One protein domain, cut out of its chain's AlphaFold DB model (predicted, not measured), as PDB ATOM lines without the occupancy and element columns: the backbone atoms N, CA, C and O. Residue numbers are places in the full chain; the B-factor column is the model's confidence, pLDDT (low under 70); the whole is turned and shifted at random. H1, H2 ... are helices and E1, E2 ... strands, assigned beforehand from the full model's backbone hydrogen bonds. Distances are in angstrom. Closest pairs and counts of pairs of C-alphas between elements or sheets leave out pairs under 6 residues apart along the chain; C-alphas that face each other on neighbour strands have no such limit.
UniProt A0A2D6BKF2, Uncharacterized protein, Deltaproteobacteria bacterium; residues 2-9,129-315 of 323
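AT A GLANCE: This is residues 2 to 9 and 129 to 315 of the 323 residues of an uncharacterized protein of Deltaproteobacteria bacterium (UniProt A0A2D6BKF2). One broad, twisted sheet of eight strands is curled like part of a barrel and left open between its edge strands E1 and E12. The long hairpin of E2 and E3 runs on from E1 and E4, turning away from the sheet, while the small hairpin of E6 and E7 and helix H2 lie at one end of the whole and the short H1 near its middle. The printed part has 195 residues, with the order H1, E1 to E11, H2, E12, and is mostly strand. The large sheet, in the order E1, E4, E5, E8, E9, E10, E11, E12, is antiparallel throughout. The whole is elongated, spanning 63 by 32 by 31 A, and only just loose, close to compact, with a radius of gyration of the C-alphas of 19.9 A.

IN THESE COORDINATES: H1 is residues 4 to 7, beginning at C-alpha 4 (27.949, -5.945, -46.056). E1 is residues 129 to 131. E2, residues 134 to 145, is 32.4 A long, and E3, residues 148 to 159, is 33.3 A. E4, residues 162 to 172, and E5, residues 175 to 185, are 32.0 A each. E6 is residues 194 to 196, E7 residues 201 to 203 and E8 residues 217 to 223. E9, residues 229 to 240, is 36.2 A, E10, residues 253 to 263, is 32.7 A, and E11, residues 269 to 279, is 32.9 A. H2 is residues 286 to 295. E12, residues 303 to 310, ends at C-alpha 310 (26.490, 7.997, -22.892).

HOW THE PARTS SIT: E1 is the antiparallel neighbour of E4, with N 131 and O 163 2.8 A apart. E1 runs on into E2 at 53 degrees, and E3 into E4 at 75 degrees. E2 bends by 55 degrees at residue 142; in its hairpin with E3, N 139 and O 154 are 2.9 A apart. Hairpin E4 and E5 has N 168 and O 179 at 2.8 A; E5 and E8 have N 178 and O 219 at 2.8 A. E8 to E11 form a meander, each strand the antiparallel neighbour of the one before, for instance with N 234 and O 257 at 2.8 A. Edge strand E12 pairs with E11, N 306 and O 275 at 2.9 A. Neither helix is on this sheet. In H2 every O i to N i+4 pair is within hydrogen-bond range; H1 is too short for one, and its one O i to N i+3 pair is not within range.

THE WHOLE: The C-alphas of Lys 199 and Glu 226 are farthest apart, 63.1 A. Residues 10 to 128 are not printed, and C-alphas 9 and 129 are 19.7 A apart across this cut. The links E7 to E8 and E9 to E10 are long. The mean pLDDT of the printed part is 70.2, with 73 residues under 70, among them residues 2 to 9, 130 to 162 and 186 to 209.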
ATOM      1  N   LEU A   2      33.703  -6.305 -47.494       22.45
ATOM      2  CA  LEU A   2      33.568  -6.185 -46.018       22.45
ATOM      3  C   LEU A   2      32.373  -5.295 -45.620       22.45
ATOM      4  O   LEU A   2      31.762  -5.489 -44.575       22.45
ATOM      5  N   ALA A   3      31.991  -4.386 -46.520       24.41
ATOM      6  CA  ALA A   3      30.889  -3.439 -46.376       24.41
ATOM      7  C   ALA A   3      29.504  -4.043 -46.074       24.41
ATOM      8  O   ALA A   3      28.675  -3.344 -45.500       24.41
ATOM      9  N   SER A   4      29.235  -5.315 -46.397       27.19
ATOM     10  CA  SER A   4      27.949  -5.945 -46.056       27.19
ATOM     11  C   SER A   4      27.745  -6.065 -44.541       27.19
ATOM     12  O   SER A   4      26.629  -5.882 -44.080       27.19
ATOM     13  N   CYS A   5      28.818  -6.256 -43.761       25.41
ATOM     14  CA  CYS A   5      28.748  -6.191 -42.297       25.41
ATOM     15  C   CYS A   5      28.553  -4.762 -41.766       25.41
ATOM     16  O   CYS A   5      28.132  -4.599 -40.629       25.41
ATOM     17  N   VAL A   6      28.893  -3.735 -42.556       25.83
ATOM     18  CA  VAL A   6      28.853  -2.323 -42.136       25.83
ATOM     19  C   VAL A   6      27.520  -1.664 -42.510       25.83
ATOM     20  O   VAL A   6      27.018  -0.850 -41.750       25.83
ATOM     21  N   HIS A   7      26.877  -2.050 -43.615       27.91
ATOM     22  CA  HIS A   7      25.570  -1.490 -44.004       27.91
ATOM     23  C   HIS A   7      24.363  -2.057 -43.229       27.91
ATOM     24  O   HIS A   7      23.270  -1.497 -43.319       27.91
ATOM     25  N   ASP A   8      24.550  -3.096 -42.407       30.88
ATOM     26  CA  ASP A   8      23.565  -3.484 -41.381       30.88
ATOM     27  C   ASP A   8      23.582  -2.550 -40.157       30.88
ATOM     28  O   ASP A   8      22.629  -2.546 -39.386       30.88
ATOM     29  N   PHE A   9      24.571  -1.652 -40.025       27.67
ATOM     30  CA  PHE A   9      24.579  -0.594 -38.998       27.67
ATOM     31  C   PHE A   9      23.592   0.556 -39.276       27.67
ATOM     32  O   PHE A   9      23.703   1.629 -38.679       27.67
ATOM     33  N   THR A 129       4.892   5.616 -40.081       70.44
ATOM     34  CA  THR A 129       6.167   6.341 -40.195       70.44
ATOM     35  C   THR A 129       6.782   6.109 -41.566       70.44
ATOM     36  O   THR A 129       6.768   4.987 -42.066       70.44
ATOM     37  N   VAL A 130       7.372   7.155 -42.144       67.44
ATOM     38  CA  VAL A 130       8.232   7.075 -43.328       67.44
ATOM     39  C   VAL A 130       9.621   7.569 -42.927       67.44
ATOM     40  O   VAL A 130       9.751   8.640 -42.332       67.44
ATOM     41  N   ASN A 131      10.665   6.801 -43.228       64.31
ATOM     42  CA  ASN A 131      12.055   7.204 -43.040       64.31
ATOM     43  C   ASN A 131      12.731   7.319 -44.407       64.31
ATOM     44  O   ASN A 131      12.708   6.377 -45.195       64.31
ATOM     45  N   VAL A 132      13.373   8.462 -44.649       68.50
ATOM     46  CA  VAL A 132      14.193   8.718 -45.838       68.50
ATOM     47  C   VAL A 132      15.638   8.913 -45.360       68.50
ATOM     48  O   VAL A 132      15.961   9.976 -44.814       68.50
ATOM     49  N   PRO A 133      16.495   7.878 -45.435       58.53
ATOM     50  CA  PRO A 133      17.861   7.963 -44.941       58.53
ATOM     51  C   PRO A 133      18.769   8.676 -45.952       58.53
ATOM     52  O   PRO A 133      18.897   8.261 -47.099       58.53
ATOM     53  N   LEU A 134      19.446   9.730 -45.493       55.41
ATOM     54  CA  LEU A 134      20.598  10.315 -46.178       55.41
ATOM     55  C   LEU A 134      21.852   9.686 -45.568       55.41
ATOM     56  O   LEU A 134      22.142   9.885 -44.381       55.41
ATOM     57  N   VAL A 135      22.553   8.886 -46.364       54.00
ATOM     58  CA  VAL A 135      23.703   8.092 -45.938       54.00
ATOM     59  C   VAL A 135      24.967   8.745 -46.471       54.00
ATOM     60  O   VAL A 135      25.103   8.977 -47.669       54.00
ATOM     61  N   LYS A 136      25.917   9.017 -45.574       45.84
ATOM     62  CA  LYS A 136      27.302   9.281 -45.949       45.84
ATOM     63  C   LYS A 136      28.191   8.261 -45.250       45.84
ATOM     64  O   LYS A 136      28.254   8.243 -44.019       45.84
ATOM     65  N   THR A 137      28.886   7.456 -46.042       41.59
ATOM     66  CA  THR A 137      29.823   6.439 -45.566       41.59
ATOM     67  C   THR A 137      31.191   6.721 -46.164       41.59
ATOM     68  O   THR A 137      31.374   6.610 -47.372       41.59
ATOM     69  N   ASP A 138      32.142   7.061 -45.299       42.25
ATOM     70  CA  ASP A 138      33.570   7.092 -45.607       42.25
ATOM     71  C   ASP A 138      34.180   5.806 -45.009       42.25
ATOM     72  O   ASP A 138      33.982   5.530 -43.823       42.25
ATOM     73  N   MET A 139      34.871   4.990 -45.808       37.31
ATOM     74  CA  MET A 139      35.421   3.693 -45.392       37.31
ATOM     75  C   MET A 139      36.895   3.574 -45.784       37.31
ATOM     76  O   MET A 139      37.261   3.846 -46.923       37.31
ATOM     77  N   ASP A 140      37.723   3.111 -44.845       37.59
ATOM     78  CA  ASP A 140      39.148   2.839 -45.048       37.59
ATOM     79  C   ASP A 140      39.482   1.449 -44.480       37.59
ATOM     80  O   ASP A 140      39.357   1.206 -43.276       37.59
ATOM     81  N   VAL A 141      39.818   0.498 -45.355       40.50
ATOM     82  CA  VAL A 141      40.051  -0.911 -44.999       40.50
ATOM     83  C   VAL A 141      41.468  -1.333 -45.363       40.50
ATOM     84  O   VAL A 141      41.757  -1.656 -46.515       40.50
ATOM     85  N   ASP A 142      42.317  -1.459 -44.346       40.94
ATOM     86  CA  ASP A 142      43.596  -2.162 -44.440       40.94
ATOM     87  C   ASP A 142      43.412  -3.674 -44.234       40.94
ATOM     88  O   ASP A 142      42.932  -4.138 -43.192       40.94
ATOM     89  N   GLY A 143      43.817  -4.473 -45.226       39.19
ATOM     90  CA  GLY A 143      43.625  -5.923 -45.218       39.19
ATOM     91  C   GLY A 143      44.847  -6.723 -45.670       39.19
ATOM     92  O   GLY A 143      45.495  -6.411 -46.671       39.19
ATOM     93  N   ARG A 144      45.123  -7.830 -44.967       36.81
ATOM     94  CA  ARG A 144      46.064  -8.874 -45.407       36.81
ATOM     95  C   ARG A 144      45.334 -10.179 -45.697       36.81
ATOM     96  O   ARG A 144      45.064 -10.972 -44.796       36.81
ATOM     97  N   PHE A 145      45.072 -10.437 -46.975       37.19
ATOM     98  CA  PHE A 145      44.420 -11.659 -47.438       37.19
ATOM     99  C   PHE A 145      45.394 -12.518 -48.241       37.19
ATOM    100  O   PHE A 145      45.742 -12.212 -49.376       37.19
ATOM    101  N   SER A 146      45.815 -13.644 -47.656       37.91
ATOM    102  CA  SER A 146      46.537 -14.709 -48.367       37.91
ATOM    103  C   SER A 146      47.775 -14.244 -49.170       37.91
ATOM    104  O   SER A 146      48.002 -14.702 -50.290       37.91
ATOM    105  N   GLY A 147      48.586 -13.353 -48.592       35.19
ATOM    106  CA  GLY A 147      49.798 -12.808 -49.222       35.19
ATOM    107  C   GLY A 147      49.584 -11.502 -49.995       35.19
ATOM    108  O   GLY A 147      50.558 -10.834 -50.319       35.19
ATOM    109  N   ILE A 148      48.333 -11.094 -50.222       35.91
ATOM    110  CA  ILE A 148      47.986  -9.779 -50.765       35.91
ATOM    111  C   ILE A 148      47.859  -8.803 -49.590       35.91
ATOM    112  O   ILE A 148      47.129  -9.074 -48.633       35.91
ATOM    113  N   THR A 149      48.586  -7.686 -49.656       37.06
ATOM    114  CA  THR A 149      48.407  -6.518 -48.778       37.06
ATOM    115  C   THR A 149      47.867  -5.380 -49.636       37.06
ATOM    116  O   THR A 149      48.420  -5.124 -50.707       37.06
ATOM    117  N   GLY A 150      46.816  -4.710 -49.177       38.34
ATOM    118  CA  GLY A 150      46.259  -3.532 -49.834       38.34
ATOM    119  C   GLY A 150      45.352  -2.751 -48.891       38.34
ATOM    120  O   GLY A 150      44.745  -3.342 -47.994       38.34
ATOM    121  N   SER A 151      45.288  -1.443 -49.119       37.88
ATOM    122  CA  SER A 151      44.308  -0.535 -48.534       37.88
ATOM    123  C   SER A 151      43.155  -0.329 -49.518       37.88
ATOM    124  O   SER A 151      43.344  -0.384 -50.737       37.88
ATOM    125  N   VAL A 152      41.951  -0.111 -48.993       41.94
ATOM    126  CA  VAL A 152      40.764   0.240 -49.776       41.94
ATOM    127  C   VAL A 152      40.088   1.436 -49.126       41.94
ATOM    128  O   VAL A 152      39.430   1.282 -48.100       41.94
ATOM    129  N   SER A 153      40.243   2.603 -49.747       36.94
ATOM    130  CA  SER A 153      39.542   3.836 -49.391       36.94
ATOM    131  C   SER A 153      38.390   4.078 -50.361       36.94
ATOM    132  O   SER A 153      38.622   4.125 -51.570       36.94
ATOM    133  N   ASP A 154      37.181   4.274 -49.848       36.75
ATOM    134  CA  ASP A 154      35.998   4.589 -50.651       36.75
ATOM    135  C   ASP A 154      35.044   5.508 -49.868       36.75
ATOM    136  O   ASP A 154      35.005   5.484 -48.633       36.75
ATOM    137  N   SER A 155      34.299   6.351 -50.579       36.22
ATOM    138  CA  SER A 155      33.411   7.358 -49.997       36.22
ATOM    139  C   SER A 155      32.146   7.515 -50.833       36.22
ATOM    140  O   SER A 155      32.204   7.995 -51.966       36.22
ATOM    141  N   ILE A 156      30.996   7.189 -50.247       45.12
ATOM    142  CA  ILE A 156      29.683   7.301 -50.888       45.12
ATOM    143  C   ILE A 156      28.779   8.244 -50.085       45.12
ATOM    144  O   ILE A 156      28.746   8.208 -48.853       45.12
ATOM    145  N   THR A 157      28.074   9.138 -50.779       44.31
ATOM    146  CA  THR A 157      27.074  10.052 -50.203       44.31
ATOM    147  C   THR A 157      25.826   9.984 -51.063       44.31
ATOM    148  O   THR A 157      25.876  10.398 -52.217       44.31
ATOM    149  N   ASP A 158      24.741   9.444 -50.518       51.59
ATOM    150  CA  ASP A 158      23.584   9.027 -51.311       51.59
ATOM    151  C   ASP A 158      22.311   8.873 -50.453       51.59
ATOM    152  O   ASP A 158      22.346   8.898 -49.216       51.59
ATOM    153  N   LEU A 159      21.171   8.686 -51.111       48.19
ATOM    154  CA  LEU A 159      19.930   8.221 -50.507       48.19
ATOM    155  C   LEU A 159      19.987   6.703 -50.304       48.19
ATOM    156  O   LEU A 159      20.180   5.937 -51.244       48.19
ATOM    157  N   GLY A 160      19.779   6.261 -49.065       53.16
ATOM    158  CA  GLY A 160      19.531   4.847 -48.787       53.16
ATOM    159  C   GLY A 160      18.081   4.454 -49.086       53.16
ATOM    160  O   GLY A 160      17.224   5.300 -49.350       53.16
ATOM    161  N   ASP A 161      17.792   3.159 -48.978       59.22
ATOM    162  CA  ASP A 161      16.445   2.616 -49.179       59.22
ATOM    163  C   ASP A 161      15.414   3.254 -48.226       59.22
ATOM    164  O   ASP A 161      15.605   3.301 -47.004       59.22
ATOM    165  N   ILE A 162      14.299   3.745 -48.779       65.44
ATOM    166  CA  ILE A 162      13.192   4.296 -47.988       65.44
ATOM    167  C   ILE A 162      12.543   3.158 -47.201       65.44
ATOM    168  O   ILE A 162      12.268   2.086 -47.741       65.44
ATOM    169  N   SER A 163      12.232   3.407 -45.927       74.00
ATOM    170  CA  SER A 163      11.412   2.492 -45.135       74.00
ATOM    171  C   SER A 163      10.091   3.122 -44.721       74.00
ATOM    172  O   SER A 163      10.029   4.274 -44.285       74.00
ATOM    173  N   VAL A 164       9.022   2.340 -44.832       70.62
ATOM    174  CA  VAL A 164       7.691   2.672 -44.316       70.62
ATOM    175  C   VAL A 164       7.357   1.693 -43.200       70.62
ATOM    176  O   VAL A 164       7.634   0.507 -43.328       70.62
ATOM    177  N   ALA A 165       6.797   2.158 -42.090       75.62
ATOM    178  CA  ALA A 165       6.488   1.307 -40.945       75.62
ATOM    179  C   ALA A 165       5.087   1.583 -40.409       75.62
ATOM    180  O   ALA A 165       4.738   2.736 -40.141       75.62
ATOM    181  N   ALA A 166       4.321   0.514 -40.197       77.81
ATOM    182  CA  ALA A 166       3.167   0.536 -39.309       77.81
ATOM    183  C   ALA A 166       3.627   0.165 -37.895       77.81
ATOM    184  O   ALA A 166       4.429  -0.753 -37.728       77.81
ATOM    185  N   VAL A 167       3.141   0.880 -36.884       80.50
ATOM    186  CA  VAL A 167       3.472   0.638 -35.475       80.50
ATOM    187  C   VAL A 167       2.184   0.600 -34.666       80.50
ATOM    188  O   VAL A 167       1.398   1.541 -34.715       80.50
ATOM    189  N   LEU A 168       1.982  -0.473 -33.910       83.50
ATOM    190  CA  LEU A 168       0.954  -0.575 -32.880       83.50
ATOM    191  C   LEU A 168       1.634  -0.420 -31.524       83.50
ATOM    192  O   LEU A 168       2.593  -1.133 -31.241       83.50
ATOM    193  N   GLY A 169       1.175   0.520 -30.703       83.62
ATOM    194  CA  GLY A 169       1.765   0.798 -29.396       83.62
ATOM    195  C   GLY A 169       0.736   0.890 -28.279       83.62
ATOM    196  O   GLY A 169      -0.404   1.298 -28.486       83.62
ATOM    197  N   TRP A 170       1.173   0.532 -27.082       88.19
ATOM    198  CA  TRP A 170       0.388   0.466 -25.862       88.19
ATOM    199  C   TRP A 170       1.159   1.106 -24.710       88.19
ATOM    200  O   TRP A 170       2.389   1.207 -24.725       88.19
ATOM    201  N   HIS A 171       0.420   1.523 -23.690       86.69
ATOM    202  CA  HIS A 171       0.955   2.087 -22.459       86.69
ATOM    203  C   HIS A 171       0.137   1.594 -21.271       86.69
ATOM    204  O   HIS A 171      -1.072   1.389 -21.382       86.69
ATOM    205  N   HIS A 172       0.814   1.388 -20.152       87.06
ATOM    206  CA  HIS A 172       0.233   1.043 -18.868       87.06
ATOM    207  C   HIS A 172       1.132   1.624 -17.774       87.06
ATOM    208  O   HIS A 172       2.188   1.068 -17.470       87.06
ATOM    209  N   GLU A 173       0.713   2.745 -17.185       91.12
ATOM    210  CA  GLU A 173       1.473   3.469 -16.156       91.12
ATOM    211  C   GLU A 173       2.903   3.812 -16.624       91.12
ATOM    212  O   GLU A 173       3.072   4.613 -17.541       91.12
ATOM    213  N   LYS A 174       3.915   3.194 -16.003       92.81
ATOM    214  CA  LYS A 174       5.350   3.356 -16.278       92.81
ATOM    215  C   LYS A 174       5.846   2.461 -17.426       92.81
ATOM    216  O   LYS A 174       7.010   2.544 -17.799       92.81
ATOM    217  N   LEU A 175       5.006   1.578 -17.978       90.62
ATOM    218  CA  LEU A 175       5.383   0.620 -19.021       90.62
ATOM    219  C   LEU A 175       4.779   0.988 -20.382       90.62
ATOM    220  O   LEU A 175       3.565   1.104 -20.541       90.62
ATOM    221  N   HIS A 176       5.630   1.068 -21.396       88.62
ATOM    222  CA  HIS A 176       5.268   1.275 -22.794       88.62
ATOM    223  C   HIS A 176       5.768   0.096 -23.624       88.62
ATOM    224  O   HIS A 176       6.884  -0.380 -23.420       88.62
ATOM    225  N   TYR A 177       4.971  -0.380 -24.573       89.12
ATOM    226  CA  TYR A 177       5.386  -1.445 -25.487       89.12
ATOM    227  C   TYR A 177       4.761  -1.266 -26.863       89.12
ATOM    228  O   TYR A 177       3.696  -0.670 -27.009       89.12
ATOM    229  N   SER A 178       5.434  -1.753 -27.899       88.00
ATOM    230  CA  SER A 178       4.969  -1.640 -29.276       88.00
ATOM    231  C   SER A 178       5.434  -2.794 -30.152       88.00
ATOM    232  O   SER A 178       6.467  -3.415 -29.905       88.00
ATOM    233  N   PHE A 179       4.654  -3.048 -31.196       91.06
ATOM    234  CA  PHE A 179       5.009  -3.887 -32.326       91.06
ATOM    235  C   PHE A 179       5.091  -3.011 -33.579       91.06
ATOM    236  O   PHE A 179       4.114  -2.362 -33.956       91.06
ATOM    237  N   GLY A 180       6.257  -2.985 -34.212       84.81
ATOM    238  CA  GLY A 180       6.498  -2.335 -35.492       84.81
ATOM    239  C   GLY A 180       6.639  -3.357 -36.614       84.81
ATOM    240  O   GLY A 180       7.253  -4.405 -36.439       84.81
ATOM    241  N   LEU A 181       6.128  -3.013 -37.794       88.12
ATOM    242  CA  LEU A 181       6.404  -3.710 -39.045       88.12
ATOM    243  C   LEU A 181       6.934  -2.700 -40.079       88.12
ATOM    244  O   LEU A 181       6.149  -2.141 -40.854       88.12
ATOM    245  N   PRO A 182       8.249  -2.416 -40.074       83.88
ATOM    246  CA  PRO A 182       8.943  -1.720 -41.142       83.88
ATOM    247  C   PRO A 182       9.017  -2.594 -42.395       83.88
ATOM    248  O   PRO A 182       9.240  -3.805 -42.326       83.88
ATOM    249  N   VAL A 183       8.880  -1.941 -43.540       81.19
ATOM    250  CA  VAL A 183       9.092  -2.469 -44.882       81.19
ATOM    251  C   VAL A 183      10.113  -1.561 -45.555       81.19
ATOM    252  O   VAL A 183       9.890  -0.355 -45.679       81.19
ATOM    253  N   PHE A 184      11.232  -2.136 -45.977       79.69
ATOM    254  CA  PHE A 184      12.271  -1.458 -46.745       79.69
ATOM    255  C   PHE A 184      11.961  -1.614 -48.232       79.69
ATOM    256  O   PHE A 184      11.703  -2.727 -48.702       79.69
ATOM    257  N   ILE A 185      11.962  -0.497 -48.952       75.06
ATOM    258  CA  ILE A 185      11.608  -0.403 -50.367       75.06
ATOM    259  C   ILE A 185      12.886  -0.035 -51.139       75.06
ATOM    260  O   ILE A 185      13.551   0.925 -50.747       75.06
ATOM    261  N   PRO A 186      13.241  -0.760 -52.216       68.88
ATOM    262  CA  PRO A 186      14.422  -0.462 -53.022       68.88
ATOM    263  C   PRO A 186      14.213   0.834 -53.818       68.88
ATOM    264  O   PRO A 186      13.671   0.823 -54.922       68.88
ATOM    265  N   THR A 187      14.588   1.960 -53.215       59.72
ATOM    266  CA  THR A 187      14.439   3.311 -53.787       59.72
ATOM    267  C   THR A 187      15.709   4.152 -53.697       59.72
ATOM    268  O   THR A 187      15.710   5.264 -54.220       59.72
ATOM    269  N   GLY A 188      16.742   3.691 -52.983       54.62
ATOM    270  CA  GLY A 188      18.058   4.334 -53.023       54.62
ATOM    271  C   GLY A 188      18.739   4.071 -54.366       54.62
ATOM    272  O   GLY A 188      18.390   3.106 -55.054       54.62
ATOM    273  N   GLU A 189      19.715   4.895 -54.752       49.75
ATOM    274  CA  GLU A 189      20.491   4.591 -55.954       49.75
ATOM    275  C   GLU A 189      21.320   3.319 -55.721       49.75
ATOM    276  O   GLU A 189      22.036   3.164 -54.732       49.75
ATOM    277  N   TYR A 190      21.181   2.357 -56.636       44.31
ATOM    278  CA  TYR A 190      21.912   1.096 -56.594       44.31
ATOM    279  C   TYR A 190      22.986   1.101 -57.678       44.31
ATOM    280  O   TYR A 190      22.735   0.748 -58.830       44.31
ATOM    281  N   SER A 191      24.208   1.475 -57.299       44.50
ATOM    282  CA  SER A 191      25.378   1.363 -58.175       44.50
ATOM    283  C   SER A 191      26.147   0.070 -57.913       44.50
ATOM    284  O   SER A 191      26.463  -0.267 -56.772       44.50
ATOM    285  N   LEU A 192      26.526  -0.655 -58.968       44.72
ATOM    286  CA  LEU A 192      27.492  -1.759 -58.875       44.72
ATOM    287  C   LEU A 192      28.915  -1.194 -58.687       44.72
ATOM    288  O   LEU A 192      29.789  -1.339 -59.544       44.72
ATOM    289  N   SER A 193      29.119  -0.501 -57.563       39.69
ATOM    290  CA  SER A 193      30.338   0.210 -57.182       39.69
ATOM    291  C   SER A 193      31.514  -0.755 -57.164       39.69
ATOM    292  O   SER A 193      31.666  -1.620 -56.295       39.69
ATOM    293  N   THR A 194      32.320  -0.643 -58.210       38.91
ATOM    294  CA  THR A 194      33.399  -1.573 -58.502       38.91
ATOM    295  C   THR A 194      34.709  -0.942 -58.066       38.91
ATOM    296  O   THR A 194      35.236  -0.068 -58.751       38.91
ATOM    297  N   VAL A 195      35.246  -1.391 -56.934       40.75
ATOM    298  CA  VAL A 195      36.509  -0.880 -56.401       40.75
ATOM    299  C   VAL A 195      37.656  -1.765 -56.877       40.75
ATOM    300  O   VAL A 195      37.630  -2.991 -56.734       40.75
ATOM    301  N   ASP A 196      38.658  -1.144 -57.497       34.81
ATOM    302  CA  ASP A 196      39.738  -1.853 -58.180       34.81
ATOM    303  C   ASP A 196      40.910  -2.145 -57.229       34.81
ATOM    304  O   ASP A 196      41.800  -1.323 -56.998       34.81
ATOM    305  N   VAL A 197      40.919  -3.347 -56.650       40.66
ATOM    306  CA  VAL A 197      41.964  -3.787 -55.719       40.66
ATOM    307  C   VAL A 197      43.069  -4.496 -56.501       40.66
ATOM    308  O   VAL A 197      43.027  -5.708 -56.708       40.66
ATOM    309  N   GLN A 198      44.078  -3.736 -56.935       39.41
ATOM    310  CA  GLN A 198      45.240  -4.236 -57.693       39.41
ATOM    311  C   GLN A 198      44.852  -5.028 -58.963       39.41
ATOM    312  O   GLN A 198      45.273  -6.173 -59.148       39.41
ATOM    313  N   LYS A 199      44.073  -4.408 -59.864       33.97
ATOM    314  CA  LYS A 199      43.539  -5.023 -61.101       33.97
ATOM    315  C   LYS A 199      42.568  -6.177 -60.834       33.97
ATOM    316  O   LYS A 199      42.465  -7.118 -61.627       33.97
ATOM    317  N   ARG A 200      41.871  -6.136 -59.700       39.34
ATOM    318  CA  ARG A 200      40.767  -7.038 -59.375       39.34
ATOM    319  C   ARG A 200      39.587  -6.196 -58.941       39.34
ATOM    320  O   ARG A 200      39.580  -5.635 -57.851       39.34
ATOM    321  N   GLN A 201      38.579  -6.182 -59.797       35.91
ATOM    322  CA  GLN A 201      37.278  -5.608 -59.509       35.91
ATOM    323  C   GLN A 201      36.639  -6.344 -58.324       35.91
ATOM    324  O   GLN A 201      36.326  -7.538 -58.404       35.91
ATOM    325  N   VAL A 202      36.485  -5.633 -57.208       38.25
ATOM    326  CA  VAL A 202      35.763  -6.084 -56.020       38.25
ATOM    327  C   VAL A 202      34.597  -5.132 -55.804       38.25
ATOM    328  O   VAL A 202      34.788  -3.943 -55.580       38.25
ATOM    329  N   GLU A 203      33.381  -5.665 -55.827       43.19
ATOM    330  CA  GLU A 203      32.179  -4.917 -55.462       43.19
ATOM    331  C   GLU A 203      32.285  -4.487 -53.984       43.19
ATOM    332  O   GLU A 203      32.353  -5.316 -53.056       43.19
ATOM    333  N   MET A 204      32.378  -3.182 -53.736       48.41
ATOM    334  CA  MET A 204      32.470  -2.606 -52.393       48.41
ATOM    335  C   MET A 204      31.562  -1.381 -52.314       48.41
ATOM    336  O   MET A 204      31.620  -0.531 -53.183       48.41
ATOM    337  N   LEU A 205      30.756  -1.350 -51.244       43.03
ATOM    338  CA  LEU A 205      29.804  -0.299 -50.870       43.03
ATOM    339  C   LEU A 205      28.649  -0.059 -51.851       43.03
ATOM    340  O   LEU A 205      28.813   0.298 -53.010       43.03
ATOM    341  N   ASN A 206      27.437  -0.225 -51.330       49.12
ATOM    342  CA  ASN A 206      26.224   0.236 -51.978       49.12
ATOM    343  C   ASN A 206      25.260   0.717 -50.893       49.12
ATOM    344  O   ASN A 206      25.075   0.059 -49.865       49.12
ATOM    345  N   THR A 207      24.730   1.910 -51.107       46.28
ATOM    346  CA  THR A 207      23.825   2.665 -50.239       46.28
ATOM    347  C   THR A 207      22.401   2.122 -50.280       46.28
ATOM    348  O   THR A 207      21.722   2.146 -49.252       46.28
ATOM    349  N   SER A 208      22.003   1.519 -51.401       51.94
ATOM    350  CA  SER A 208      20.845   0.634 -51.515       51.94
ATOM    351  C   SER A 208      21.269  -0.838 -51.459       51.94
ATOM    352  O   SER A 208      22.342  -1.232 -51.920       51.94
ATOM    353  N   LYS A 209      20.404  -1.717 -50.946       60.94
ATOM    354  CA  LYS A 209      20.578  -3.172 -51.118       60.94
ATOM    355  C   LYS A 209      19.844  -3.710 -52.362       60.94
ATOM    356  O   LYS A 209      19.947  -4.910 -52.636       60.94
ATOM    357  N   ASN A 210      19.105  -2.857 -53.083       71.81
ATOM    358  CA  ASN A 210      18.158  -3.174 -54.163       71.81
ATOM    359  C   ASN A 210      17.401  -4.493 -53.925       71.81
ATOM    360  O   ASN A 210      17.453  -5.450 -54.700       71.81
ATOM    361  N   LYS A 211      16.762  -4.573 -52.755       75.00
ATOM    362  CA  LYS A 211      15.891  -5.673 -52.343       75.00
ATOM    363  C   LYS A 211      14.837  -5.131 -51.387       75.00
ATOM    364  O   LYS A 211      15.124  -4.252 -50.579       75.00
ATOM    365  N   PHE A 212      13.645  -5.712 -51.423       84.75
ATOM    366  CA  PHE A 212      12.688  -5.531 -50.336       84.75
ATOM    367  C   PHE A 212      13.157  -6.266 -49.073       84.75
ATOM    368  O   PHE A 212      13.784  -7.329 -49.148       84.75
ATOM    369  N   ALA A 213      12.796  -5.737 -47.910       85.31
ATOM    370  CA  ALA A 213      12.887  -6.454 -46.643       85.31
ATOM    371  C   ALA A 213      11.728  -6.059 -45.721       85.31
ATOM    372  O   ALA A 213      11.171  -4.970 -45.861       85.31
ATOM    373  N   ILE A 214      11.379  -6.931 -44.777       90.44
ATOM    374  CA  ILE A 214      10.453  -6.625 -43.677       90.44
ATOM    375  C   ILE A 214      11.127  -6.937 -42.343       90.44
ATOM    376  O   ILE A 214      11.913  -7.880 -42.281       90.44
ATOM    377  N   ASP A 215      10.826  -6.172 -41.296       90.06
ATOM    378  CA  ASP A 215      11.511  -6.287 -39.996       90.06
ATOM    379  C   ASP A 215      10.545  -6.235 -38.792       90.06
ATOM    380  O   ASP A 215      10.537  -5.260 -38.032       90.06
ATOM    381  N   PRO A 216       9.664  -7.243 -38.615       93.81
ATOM    382  CA  PRO A 216       8.809  -7.346 -37.433       93.81
ATOM    383  C   PRO A 216       9.623  -7.179 -36.142       93.81
ATOM    384  O   PRO A 216      10.432  -8.035 -35.787       93.81
ATOM    385  N   THR A 217       9.375  -6.074 -35.440       90.75
ATOM    386  CA  THR A 217      10.140  -5.620 -34.275       90.75
ATOM    387  C   THR A 217       9.211  -5.415 -33.087       90.75
ATOM    388  O   THR A 217       8.199  -4.724 -33.187       90.75
ATOM    389  N   LEU A 218       9.569  -5.976 -31.937       93.75
ATOM    390  CA  LEU A 218       8.959  -5.690 -30.641       93.75
ATOM    391  C   LEU A 218       9.866  -4.734 -29.867       93.75
ATOM    392  O   LEU A 218      11.070  -4.960 -29.790       93.75
ATOM    393  N   ALA A 219       9.295  -3.693 -29.267       92.25
ATOM    394  CA  ALA A 219      10.012  -2.757 -28.406       92.25
ATOM    395  C   ALA A 219       9.251  -2.526 -27.095       92.25
ATOM    396  O   ALA A 219       8.020  -2.497 -27.086       92.25
ATOM    397  N   MET A 220       9.980  -2.348 -25.997       93.19
ATOM    398  CA  MET A 220       9.438  -2.124 -24.659       93.19
ATOM    399  C   MET A 220      10.318  -1.139 -23.886       93.19
ATOM    400  O   MET A 220      11.540  -1.262 -23.895       93.19
ATOM    401  N   THR A 221       9.688  -0.203 -23.184       93.06
ATOM    402  CA  THR A 221      10.331   0.792 -22.322       93.06
ATOM    403  C   THR A 221       9.582   0.853 -21.000       93.06
ATOM    404  O   THR A 221       8.395   1.169 -20.974       93.06
ATOM    405  N   TYR A 222      10.275   0.578 -19.902       93.75
ATOM    406  CA  TYR A 222       9.858   1.001 -18.572       93.75
ATOM    407  C   TYR A 222      10.488   2.368 -18.294       93.75
ATOM    408  O   TYR A 222      11.711   2.486 -18.320       93.75
ATOM    409  N   LEU A 223       9.675   3.389 -18.039       94.31
ATOM    410  CA  LEU A 223      10.106   4.732 -17.670       94.31
ATOM    411  C   LEU A 223       9.398   5.144 -16.383       94.31
ATOM    412  O   LEU A 223       8.174   5.251 -16.339       94.31
ATOM    413  N   ASP A 224      10.179   5.420 -15.349       94.50
ATOM    414  CA  ASP A 224       9.705   5.920 -14.070       94.50
ATOM    415  C   ASP A 224      10.045   7.411 -13.910       94.50
ATOM    416  O   ASP A 224      11.202   7.745 -13.646       94.50
ATOM    417  N   PRO A 225       9.064   8.328 -14.024       90.19
ATOM    418  CA  PRO A 225       9.311   9.761 -13.867       90.19
ATOM    419  C   PRO A 225       9.703  10.185 -12.444       90.19
ATOM    420  O   PRO A 225      10.269  11.261 -12.276       90.19
ATOM    421  N   GLU A 226       9.388   9.380 -11.423       93.62
ATOM    422  CA  GLU A 226       9.625   9.720 -10.013       93.62
ATOM    423  C   GLU A 226      11.066   9.407  -9.603       93.62
ATOM    424  O   GLU A 226      11.730  10.226  -8.970       93.62
ATOM    425  N   SER A 227      11.564   8.229  -9.994       95.12
ATOM    426  CA  SER A 227      12.963   7.840  -9.781       95.12
ATOM    427  C   SER A 227      13.896   8.298 -10.905       95.12
ATOM    428  O   SER A 227      15.109   8.323 -10.711       95.12
ATOM    429  N   GLY A 228      13.357   8.664 -12.071       93.69
ATOM    430  CA  GLY A 228      14.111   9.007 -13.278       93.69
ATOM    431  C   GLY A 228      14.712   7.801 -14.012       93.69
ATOM    432  O   GLY A 228      15.527   8.000 -14.912       93.69
ATOM    433  N   LEU A 229      14.365   6.568 -13.634       96.69
ATOM    434  CA  LEU A 229      14.896   5.349 -14.245       96.69
ATOM    435  C   LEU A 229      14.188   5.029 -15.571       96.69
ATOM    436  O   LEU A 229      12.968   4.878 -15.604       96.69
ATOM    437  N   GLU A 230      14.962   4.821 -16.635       94.44
ATOM    438  CA  GLU A 230      14.507   4.238 -17.901       94.44
ATOM    439  C   GLU A 230      15.207   2.890 -18.141       94.44
ATOM    440  O   GLU A 230      16.431   2.779 -18.033       94.44
ATOM    441  N   VAL A 231      14.443   1.864 -18.512       95.69
ATOM    442  CA  VAL A 231      14.943   0.585 -19.028       95.69
ATOM    443  C   VAL A 231      14.209   0.277 -20.327       95.69
ATOM    444  O   VAL A 231      13.004   0.030 -20.323       95.69
ATOM    445  N   SER A 232      14.943   0.265 -21.433       90.62
ATOM    446  CA  SER A 232      14.414   0.098 -22.787       90.62
ATOM    447  C   SER A 232      15.032  -1.113 -23.481       90.62
ATOM    448  O   SER A 232      16.193  -1.453 -23.258       90.62
ATOM    449  N   GLY A 233      14.279  -1.755 -24.368       91.19
ATOM    450  CA  GLY A 233      14.774  -2.843 -25.202       91.19
ATOM    451  C   GLY A 233      13.950  -3.045 -26.466       91.19
ATOM    452  O   GLY A 233      12.752  -2.763 -26.494       91.19
ATOM    453  N   ALA A 234      14.599  -3.546 -27.510       93.00
ATOM    454  CA  ALA A 234      13.985  -3.914 -28.776       93.00
ATOM    455  C   ALA A 234      14.536  -5.257 -29.280       93.00
ATOM    456  O   ALA A 234      15.678  -5.624 -29.003       93.00
ATOM    457  N   LEU A 235      13.707  -5.990 -30.012       95.31
ATOM    458  CA  LEU A 235      13.997  -7.286 -30.617       95.31
ATOM    459  C   LEU A 235      13.308  -7.326 -31.980       95.31
ATOM    460  O   LEU A 235      12.080  -7.238 -32.031       95.31
ATOM    461  N   GLY A 236      14.064  -7.495 -33.061       93.00
ATOM    462  CA  GLY A 236      13.513  -7.614 -34.411       93.00
ATOM    463  C   GLY A 236      14.178  -8.705 -35.241       93.00
ATOM    464  O   GLY A 236      15.225  -9.255 -34.876       93.00
ATOM    465  N   VAL A 237      13.516  -9.065 -36.341       92.81
ATOM    466  CA  VAL A 237      13.994 -10.077 -37.287       92.81
ATOM    467  C   VAL A 237      13.785  -9.599 -38.721       92.81
ATOM    468  O   VAL A 237      12.659  -9.600 -39.219       92.81
ATOM    469  N   THR A 238      14.874  -9.288 -39.422       91.56
ATOM    470  CA  THR A 238      14.837  -8.901 -40.835       91.56
ATOM    471  C   THR A 238      14.656 -10.127 -41.728       91.56
ATOM    472  O   THR A 238      15.499 -11.031 -41.771       91.56
ATOM    473  N   PHE A 239      13.592 -10.126 -42.528       90.62
ATOM    474  CA  PHE A 239      13.374 -11.072 -43.618       90.62
ATOM    475  C   PHE A 239      13.696 -10.414 -44.955       90.62
ATOM    476  O   PHE A 239      13.046  -9.460 -45.383       90.62
ATOM    477  N   ASN A 240      14.696 -10.963 -45.639       86.62
ATOM    478  CA  ASN A 240      15.234 -10.411 -46.873       86.62
ATOM    479  C   ASN A 240      14.611 -11.036 -48.128       86.62
ATOM    480  O   ASN A 240      14.588 -12.266 -48.282       86.62
ATOM    481  N   ALA A 241      14.190 -10.195 -49.076       86.56
ATOM    482  CA  ALA A 241      13.951 -10.610 -50.453       86.56
ATOM    483  C   ALA A 241      15.282 -10.827 -51.202       86.56
ATOM    484  O   ALA A 241      16.377 -10.567 -50.695       86.56
ATOM    485  N   ARG A 242      15.184 -11.339 -52.429       82.44
ATOM    486  CA  ARG A 242      16.324 -11.488 -53.340       82.44
ATOM    487  C   ARG A 242      16.543 -10.185 -54.114       82.44
ATOM    488  O   ARG A 242      15.596  -9.677 -54.701       82.44
ATOM    489  N   ASN A 243      17.787  -9.718 -54.174       79.75
ATOM    490  CA  ASN A 243      18.246  -8.751 -55.170       79.75
ATOM    491  C   ASN A 243      18.347  -9.478 -56.525       79.75
ATOM    492  O   ASN A 243      19.048 -10.492 -56.637       79.75
ATOM    493  N   THR A 244      17.588  -9.022 -57.520       76.50
ATOM    494  CA  THR A 244      17.457  -9.683 -58.831       76.50
ATOM    495  C   THR A 244      18.730  -9.608 -59.658       76.50
ATOM    496  O   THR A 244      19.102 -10.601 -60.280       76.50
ATOM    497  N   ASP A 245      19.420  -8.475 -59.602       71.81
ATOM    498  CA  ASP A 245      20.510  -8.119 -60.514       71.81
ATOM    499  C   ASP A 245      21.776  -8.926 -60.204       71.81
ATOM    500  O   ASP A 245      22.467  -9.414 -61.095       71.81
ATOM    501  N   THR A 246      22.033  -9.151 -58.914       69.19
ATOM    502  CA  THR A 246      23.128 -10.001 -58.410       69.19
ATOM    503  C   THR A 246      22.697 -11.447 -58.143       69.19
ATOM    504  O   THR A 246      23.526 -12.307 -57.822       69.19
ATOM    505  N   ASN A 247      21.391 -11.733 -58.237       77.94
ATOM    506  CA  ASN A 247      20.771 -12.990 -57.814       77.94
ATOM    507  C   ASN A 247      21.251 -13.413 -56.406       77.94
ATOM    508  O   ASN A 247      21.618 -14.572 -56.178       77.94
ATOM    509  N   TYR A 248      21.284 -12.449 -55.479       78.44
ATOM    510  CA  TYR A 248      21.757 -12.581 -54.098       78.44
ATOM    511  C   TYR A 248      20.581 -12.447 -53.130       78.44
ATOM    512  O   TYR A 248      19.766 -11.532 -53.242       78.44
ATOM    513  N   ARG A 249      20.480 -13.338 -52.144       83.25
ATOM    514  CA  ARG A 249      19.529 -13.220 -51.034       83.25
ATOM    515  C   ARG A 249      20.281 -13.392 -49.724       83.25
ATOM    516  O   ARG A 249      20.755 -14.494 -49.436       83.25
ATOM    517  N   SER A 250      20.368 -12.307 -48.958       82.44
ATOM    518  CA  SER A 250      20.910 -12.343 -47.600       82.44
ATOM    519  C   SER A 250      20.098 -13.300 -46.727       82.44
ATOM    520  O   SER A 250      18.892 -13.454 -46.945       82.44
ATOM    521  N   GLY A 251      20.745 -13.926 -45.747       85.69
ATOM    522  CA  GLY A 251      20.063 -14.702 -44.718       85.69
ATOM    523  C   GLY A 251      19.061 -13.869 -43.912       85.69
ATOM    524  O   GLY A 251      19.017 -12.643 -44.013       85.69
ATOM    525  N   GLU A 252      18.233 -14.537 -43.115       90.94
ATOM    526  CA  GLU A 252      17.388 -13.886 -42.114       90.94
ATOM    527  C   GLU A 252      18.261 -13.380 -40.951       90.94
ATOM    528  O   GLU A 252      19.221 -14.047 -40.551       90.94
ATOM    529  N   GLU A 253      17.953 -12.203 -40.416       90.06
ATOM    530  CA  GLU A 253      18.836 -11.440 -39.522       90.06
ATOM    531  C   GLU A 253      18.118 -11.195 -38.192       90.06
ATOM    532  O   GLU A 253      16.986 -10.736 -38.198       90.06
ATOM    533  N   LEU A 254      18.742 -11.504 -37.055       90.81
ATOM    534  CA  LEU A 254      18.219 -11.198 -35.720       90.81
ATOM    535  C   LEU A 254      18.947  -9.977 -35.169       90.81
ATOM    536  O   LEU A 254      20.180  -9.985 -35.136       90.81
ATOM    537  N   HIS A 255      18.212  -8.994 -34.654       90.94
ATOM    538  CA  HIS A 255      18.782  -7.871 -33.910       90.94
ATOM    539  C   HIS A 255      18.103  -7.682 -32.553       90.94
ATOM    540  O   HIS A 255      16.921  -7.976 -32.368       90.94
ATOM    541  N   VAL A 256      18.899  -7.250 -31.579       90.31
ATOM    542  CA  VAL A 256      18.487  -6.964 -30.206       90.31
ATOM    543  C   VAL A 256      19.181  -5.687 -29.760       90.31
ATOM    544  O   VAL A 256      20.408  -5.588 -29.813       90.31
ATOM    545  N   GLU A 257      18.399  -4.737 -29.267       89.44
ATOM    546  CA  GLU A 257      18.883  -3.499 -28.666       89.44
ATOM    547  C   GLU A 257      18.432  -3.443 -27.202       89.44
ATOM    548  O   GLU A 257      17.332  -3.885 -26.866       89.44
ATOM    549  N   ALA A 258      19.259  -2.904 -26.313       89.56
ATOM    550  CA  ALA A 258      18.901  -2.680 -24.914       89.56
ATOM    551  C   ALA A 258      19.544  -1.392 -24.397       89.56
ATOM    552  O   ALA A 258      20.654  -1.042 -24.793       89.56
ATOM    553  N   ALA A 259      18.873  -0.697 -23.486       91.75
ATOM    554  CA  ALA A 259      19.392   0.486 -22.823       91.75
ATOM    555  C   ALA A 259      18.899   0.572 -21.377       91.75
ATOM    556  O   ALA A 259      17.773   0.195 -21.059       91.75
ATOM    557  N   VAL A 260      19.747   1.116 -20.511       93.12
ATOM    558  CA  VAL A 260      19.367   1.618 -19.192       93.12
ATOM    559  C   VAL A 260      19.850   3.057 -19.081       93.12
ATOM    560  O   VAL A 260      20.994   3.363 -19.432       93.12
ATOM    561  N   ALA A 261      18.983   3.946 -18.615       93.56
ATOM    562  CA  ALA A 261      19.307   5.343 -18.399       93.56
ATOM    563  C   ALA A 261      18.744   5.846 -17.067       93.56
ATOM    564  O   ALA A 261      17.749   5.352 -16.547       93.56
ATOM    565  N   GLN A 262      19.420   6.845 -16.517       95.31
ATOM    566  CA  GLN A 262      19.028   7.575 -15.327       95.31
ATOM    567  C   GLN A 262      18.924   9.050 -15.704       95.31
ATOM    568  O   GLN A 262      19.933   9.722 -15.947       95.31
ATOM    569  N   HIS A 263      17.699   9.554 -15.740       93.25
ATOM    570  CA  HIS A 263      17.405  10.975 -15.810       93.25
ATOM    571  C   HIS A 263      17.626  11.587 -14.425       93.25
ATOM    572  O   HIS A 263      17.166  11.060 -13.410       93.25
ATOM    573  N   LEU A 264      18.369  12.687 -14.370       92.44
ATOM    574  CA  LEU A 264      18.678  13.407 -13.141       92.44
ATOM    575  C   LEU A 264      17.803  14.672 -13.047       92.44
ATOM    576  O   LEU A 264      17.543  15.299 -14.076       92.44
ATOM    577  N   PRO A 265      17.406  15.126 -11.840       89.69
ATOM    578  CA  PRO A 265      16.563  16.320 -11.671       89.69
ATOM    579  C   PRO A 265      17.143  17.620 -12.259       89.69
ATOM    580  O   PRO A 265      16.413  18.574 -12.503       89.69
ATOM    581  N   ASN A 266      18.454  17.664 -12.512       89.19
ATOM    582  CA  ASN A 266      19.140  18.777 -13.176       89.19
ATOM    583  C   ASN A 266      19.053  18.734 -14.722       89.19
ATOM    584  O   ASN A 266      19.703  19.533 -15.396       89.19
ATOM    585  N   GLY A 267      18.290  17.795 -15.291       87.31
ATOM    586  CA  GLY A 267      18.102  17.621 -16.732       87.31
ATOM    587  C   GLY A 267      19.235  16.885 -17.455       87.31
ATOM    588  O   GLY A 267      19.175  16.752 -18.676       87.31
ATOM    589  N   MET A 268      20.262  16.405 -16.746       89.94
ATOM    590  CA  MET A 268      21.267  15.500 -17.315       89.94
ATOM    591  C   MET A 268      20.708  14.074 -17.379       89.94
ATOM    592  O   MET A 268      19.939  13.662 -16.517       89.94
ATOM    593  N   THR A 269      21.124  13.295 -18.375       90.38
ATOM    594  CA  THR A 269      20.842  11.852 -18.441       90.38
ATOM    595  C   THR A 269      22.155  11.089 -18.532       90.38
ATOM    596  O   THR A 269      23.021  11.450 -19.326       90.38
ATOM    597  N   LEU A 270      22.310  10.049 -17.715       92.12
ATOM    598  CA  LEU A 270      23.421   9.096 -17.766       92.12
ATOM    599  C   LEU A 270      22.885   7.762 -18.265       92.12
ATOM    600  O   LEU A 270      21.833   7.340 -17.799       92.12
ATOM    601  N   GLY A 271      23.578   7.079 -19.175       90.06
ATOM    602  CA  GLY A 271      23.069   5.815 -19.696       90.06
ATOM    603  C   GLY A 271      24.121   4.875 -20.263       90.06
ATOM    604  O   GLY A 271      25.269   5.237 -20.531       90.06
ATOM    605  N   LEU A 272      23.684   3.637 -20.440       91.06
ATOM    606  CA  LEU A 272      24.418   2.555 -21.070       91.06
ATOM    607  C   LEU A 272      23.472   1.860 -22.046       91.06
ATOM    608  O   LEU A 272      22.398   1.410 -21.645       91.06
ATOM    609  N   SER A 273      23.869   1.749 -23.308       90.06
ATOM    610  CA  SER A 273      23.155   0.966 -24.312       90.06
ATOM    611  C   SER A 273      24.027  -0.150 -24.873       90.06
ATOM    612  O   SER A 273      25.258  -0.089 -24.859       90.06
ATOM    613  N   GLY A 274      23.376  -1.203 -25.346       81.50
ATOM    614  CA  GLY A 274      23.987  -2.362 -25.970       81.50
ATOM    615  C   GLY A 274      23.204  -2.783 -27.205       81.50
ATOM    616  O   GLY A 274      21.987  -2.627 -27.274       81.50
ATOM    617  N   TYR A 275      23.925  -3.329 -28.174       86.19
ATOM    618  CA  TYR A 275      23.390  -3.837 -29.429       86.19
ATOM    619  C   TYR A 275      23.978  -5.217 -29.711       86.19
ATOM    620  O   TYR A 275      25.172  -5.442 -29.490       86.19
ATOM    621  N   ALA A 276      23.165  -6.130 -30.233       80.38
ATOM    622  CA  ALA A 276      23.596  -7.427 -30.727       80.38
ATOM    623  C   ALA A 276      22.853  -7.782 -32.020       80.38
ATOM    624  O   ALA A 276      21.629  -7.749 -32.076       80.38
ATOM    625  N   TYR A 277      23.606  -8.195 -33.036       89.25
ATOM    626  CA  TYR A 277      23.107  -8.680 -34.317       89.25
ATOM    627  C   TYR A 277      23.684 -10.065 -34.612       89.25
ATOM    628  O   TYR A 277      24.869 -10.338 -34.377       89.25
ATOM    629  N   GLN A 278      22.866 -10.939 -35.189       87.38
ATOM    630  CA  GLN A 278      23.284 -12.255 -35.650       87.38
ATOM    631  C   GLN A 278      22.483 -12.713 -36.867       87.38
ATOM    632  O   GLN A 278      21.266 -12.861 -36.803       87.38
ATOM    633  N   GLN A 279      23.182 -13.097 -37.934       88.19
ATOM    634  CA  GLN A 279      22.536 -13.744 -39.070       88.19
ATOM    635  C   GLN A 279      22.116 -15.191 -38.728       88.19
ATOM    636  O   GLN A 279      22.936 -16.055 -38.377       88.19
ATOM    637  N   LEU A 280      20.811 -15.457 -38.798       88.44
ATOM    638  CA  LEU A 280      20.171 -16.724 -38.434       88.44
ATOM    639  C   LEU A 280      20.380 -17.802 -39.500       88.44
ATOM    640  O   LEU A 280      20.684 -18.948 -39.157       88.44
ATOM    641  N   SER A 281      20.312 -17.440 -40.779       88.88
ATOM    642  CA  SER A 281      20.639 -18.307 -41.920       88.88
ATOM    643  C   SER A 281      21.850 -17.777 -42.696       88.88
ATOM    644  O   SER A 281      22.431 -16.764 -42.326       88.88
ATOM    645  N   ASP A 282      22.342 -18.550 -43.662       87.25
ATOM    646  CA  ASP A 282      23.545 -18.234 -44.445       87.25
ATOM    647  C   ASP A 282      23.123 -17.697 -45.820       87.25
ATOM    648  O   ASP A 282      22.105 -18.132 -46.366       87.25
ATOM    649  N   ASP A 283      23.906 -16.786 -46.392       86.25
ATOM    650  CA  ASP A 283      23.548 -16.121 -47.648       86.25
ATOM    651  C   ASP A 283      23.394 -17.100 -48.827       86.25
ATOM    652  O   ASP A 283      24.142 -18.073 -48.989       86.25
ATOM    653  N   SER A 284      22.418 -16.813 -49.691       83.44
ATOM    654  CA  SER A 284      21.944 -17.708 -50.751       83.44
ATOM    655  C   SER A 284      21.821 -17.014 -52.119       83.44
ATOM    656  O   SER A 284      21.938 -15.797 -52.242       83.44
ATOM    657  N   GLY A 285      21.614 -17.806 -53.180       85.19
ATOM    658  CA  GLY A 285      21.656 -17.331 -54.573       85.19
ATOM    659  C   GLY A 285      23.000 -17.595 -55.270       85.19
ATOM    660  O   GLY A 285      23.877 -18.241 -54.691       85.19
ATOM    661  N   SER A 286      23.162 -17.187 -56.537       80.31
ATOM    662  CA  SER A 286      24.440 -17.385 -57.252       80.31
ATOM    663  C   SER A 286      25.513 -16.417 -56.770       80.31
ATOM    664  O   SER A 286      26.594 -16.885 -56.426       80.31
ATOM    665  N   GLY A 287      25.188 -15.127 -56.606       76.62
ATOM    666  CA  GLY A 287      26.131 -14.127 -56.092       76.62
ATOM    667  C   GLY A 287      26.759 -14.537 -54.754       76.62
ATOM    668  O   GLY A 287      27.978 -14.505 -54.605       76.62
ATOM    669  N   ALA A 288      25.960 -15.057 -53.814       77.81
ATOM    670  CA  ALA A 288      26.460 -15.552 -52.528       77.81
ATOM    671  C   ALA A 288      27.402 -16.764 -52.669       77.81
ATOM    672  O   ALA A 288      28.415 -16.862 -51.969       77.81
ATOM    673  N   ARG A 289      27.118 -17.695 -53.592       79.31
ATOM    674  CA  ARG A 289      28.002 -18.844 -53.867       79.31
ATOM    675  C   ARG A 289      29.317 -18.411 -54.503       79.31
ATOM    676  O   ARG A 289      30.365 -18.934 -54.123       79.31
ATOM    677  N   ASP A 290      29.272 -17.471 -55.436       74.38
ATOM    678  CA  ASP A 290      30.458 -16.984 -56.135       74.38
ATOM    679  C   ASP A 290      31.332 -16.138 -55.206       74.38
ATOM    680  O   ASP A 290      32.550 -16.326 -55.175       74.38
ATOM    681  N   LEU A 291      30.727 -15.322 -54.337       70.56
ATOM    682  CA  LEU A 291      31.425 -14.611 -53.268       70.56
ATOM    683  C   LEU A 291      32.120 -15.575 -52.295       70.56
ATOM    684  O   LEU A 291      33.314 -15.434 -52.025       70.56
ATOM    685  N   ARG A 292      31.423 -16.622 -51.830       75.75
ATOM    686  CA  ARG A 292      32.020 -17.674 -50.985       75.75
ATOM    687  C   ARG A 292      33.206 -18.360 -51.651       75.75
ATOM    688  O   ARG A 292      34.211 -18.600 -50.987       75.75
ATOM    689  N   ARG A 293      33.115 -18.652 -52.954       74.44
ATOM    690  CA  ARG A 293      34.224 -19.220 -53.739       74.44
ATOM    691  C   ARG A 293      35.407 -18.254 -53.823       74.44
ATOM    692  O   ARG A 293      36.527 -18.675 -53.553       74.44
ATOM    693  N   ARG A 294      35.163 -16.972 -54.127       70.94
ATOM    694  CA  ARG A 294      36.199 -15.922 -54.212       70.94
ATOM    695  C   ARG A 294      36.920 -15.692 -52.878       70.94
ATOM    696  O   ARG A 294      38.132 -15.507 -52.878       70.94
ATOM    697  N   LEU A 295      36.202 -15.749 -51.753       67.62
ATOM    698  CA  LEU A 295      36.760 -15.571 -50.403       67.62
ATOM    699  C   LEU A 295      37.305 -16.865 -49.768       67.62
ATOM    700  O   LEU A 295      37.916 -16.811 -48.703       67.62
ATOM    701  N   GLY A 296      37.064 -18.037 -50.369       75.81
ATOM    702  CA  GLY A 296      37.361 -19.337 -49.749       75.81
ATOM    703  C   GLY A 296      36.525 -19.636 -48.493       75.81
ATOM    704  O   GLY A 296      36.916 -20.466 -47.669       75.81
ATOM    705  N   ALA A 297      35.389 -18.954 -48.323       72.94
ATOM    706  CA  ALA A 297      34.594 -18.953 -47.100       72.94
ATOM    707  C   ALA A 297      33.550 -20.087 -47.059       72.94
ATOM    708  O   ALA A 297      32.856 -20.379 -48.037       72.94
ATOM    709  N   ARG A 298      33.392 -20.711 -45.883       76.12
ATOM    710  CA  ARG A 298      32.377 -21.758 -45.636       76.12
ATOM    711  C   ARG A 298      30.991 -21.218 -45.268       76.12
ATOM    712  O   ARG A 298      30.049 -22.001 -45.258       76.12
ATOM    713  N   SER A 299      30.882 -19.933 -44.958       77.81
ATOM    714  CA  SER A 299      29.651 -19.201 -44.651       77.81
ATOM    715  C   SER A 299      29.961 -17.705 -44.745       77.81
ATOM    716  O   SER A 299      31.129 -17.328 -44.613       77.81
ATOM    717  N   LEU A 300      28.945 -16.879 -44.990       76.12
ATOM    718  CA  LEU A 300      29.033 -15.412 -44.976       76.12
ATOM    719  C   LEU A 300      28.370 -14.790 -43.733       76.12
ATOM    720  O   LEU A 300      28.297 -13.571 -43.630       76.12
ATOM    721  N   LYS A 301      27.942 -15.619 -42.770       82.06
ATOM    722  CA  LYS A 301      27.239 -15.182 -41.560       82.06
ATOM    723  C   LYS A 301      27.981 -14.112 -40.768       82.06
ATOM    724  O   LYS A 301      29.040 -14.374 -40.189       82.06
ATOM    725  N   ALA A 302      27.345 -12.953 -40.647       75.62
ATOM    726  CA  ALA A 302      27.776 -11.865 -39.786       75.62
ATOM    727  C   ALA A 302      27.245 -12.019 -38.348       75.62
ATOM    728  O   ALA A 302      26.148 -12.534 -38.098       75.62
ATOM    729  N   ARG A 303      28.048 -11.554 -37.387       78.81
ATOM    730  CA  ARG A 303      27.682 -11.362 -35.977       78.81
ATOM    731  C   ARG A 303      28.361 -10.090 -35.493       78.81
ATOM    732  O   ARG A 303      29.569  -9.950 -35.673       78.81
ATOM    733  N   VAL A 304      27.599  -9.200 -34.877       78.50
ATOM    734  CA  VAL A 304      28.073  -7.908 -34.369       78.50
ATOM    735  C   VAL A 304      27.521  -7.732 -32.963       78.50
ATOM    736  O   VAL A 304      26.390  -8.117 -32.684       78.50
ATOM    737  N   PHE A 305      28.316  -7.171 -32.063       83.94
ATOM    738  CA  PHE A 305      27.845  -6.736 -30.756       83.94
ATOM    739  C   PHE A 305      28.631  -5.502 -30.325       83.94
ATOM    740  O   PHE A 305      29.815  -5.372 -30.637       83.94
ATOM    741  N   GLY A 306      27.969  -4.600 -29.613       74.75
ATOM    742  CA  GLY A 306      28.548  -3.348 -29.149       74.75
ATOM    743  C   GLY A 306      27.896  -2.889 -27.857       74.75
ATOM    744  O   GLY A 306      26.754  -3.239 -27.566       74.75
ATOM    745  N   VAL A 307      28.637  -2.105 -27.080       75.31
ATOM    746  CA  VAL A 307      28.152  -1.429 -25.876       75.31
ATOM    747  C   VAL A 307      28.638   0.012 -25.947       75.31
ATOM    748  O   VAL A 307      29.809   0.252 -26.241       75.31
ATOM    749  N   VAL A 308      27.741   0.962 -25.703       77.06
ATOM    750  CA  VAL A 308      28.003   2.400 -25.760       77.06
ATOM    751  C   VAL A 308      27.567   3.021 -24.439       77.06
ATOM    752  O   VAL A 308      26.425   2.877 -24.012       77.06
ATOM    753  N   GLN A 309      28.482   3.733 -23.789       74.81
ATOM    754  CA  GLN A 309      28.172   4.560 -22.629       74.81
ATOM    755  C   GLN A 309      27.882   5.988 -23.098       74.81
ATOM    756  O   GLN A 309      28.665   6.554 -23.865       74.81
ATOM    757  N   SER A 310      26.786   6.589 -22.634       66.88
ATOM    758  CA  SER A 310      26.490   7.997 -22.892       66.88
ATOM    759  C   SER A 310      27.028   8.888 -21.769       66.88
ATOM    760  O   SER A 310      26.702   8.731 -20.591       66.88
ATOM    761  N   SER A 311      27.864   9.853 -22.151       57.44
ATOM    762  CA  SER A 311      28.267  10.963 -21.281       57.44
ATOM    763  C   SER A 311      27.100  11.939 -21.092       57.44
ATOM    764  O   SER A 311      26.314  12.127 -22.025       57.44
ATOM    765  N   PRO A 312      26.982  12.607 -19.931       56.66
ATOM    766  CA  PRO A 312      25.811  13.418 -19.634       56.66
ATOM    767  C   PRO A 312      25.731  14.675 -20.504       56.66
ATOM    768  O   PRO A 312      26.568  15.576 -20.423       56.66
ATOM    769  N   THR A 313      24.666  14.770 -21.294       57.00
ATOM    770  CA  THR A 313      24.306  15.966 -22.058       57.00
ATOM    771  C   THR A 313      23.531  16.945 -21.176       57.00
ATOM    772  O   THR A 313      22.370  16.731 -20.845       57.00
ATOM    773  N   GLY A 314      24.176  18.047 -20.787       39.69
ATOM    774  CA  GLY A 314      23.534  19.156 -20.075       39.69
ATOM    775  C   GLY A 314      23.162  20.310 -21.011       39.69
ATOM    776  O   GLY A 314      23.968  20.730 -21.844       39.69
ATOM    777  N   ARG A 315      21.965  20.887 -20.847       44.91
ATOM    778  CA  ARG A 315      21.602  22.162 -21.490       44.91
ATOM    779  C   ARG A 315      22.396  23.305 -20.848       44.91
ATOM    780  O   ARG A 315      22.106  23.702 -19.725       44.91
TER     781      ARG A 315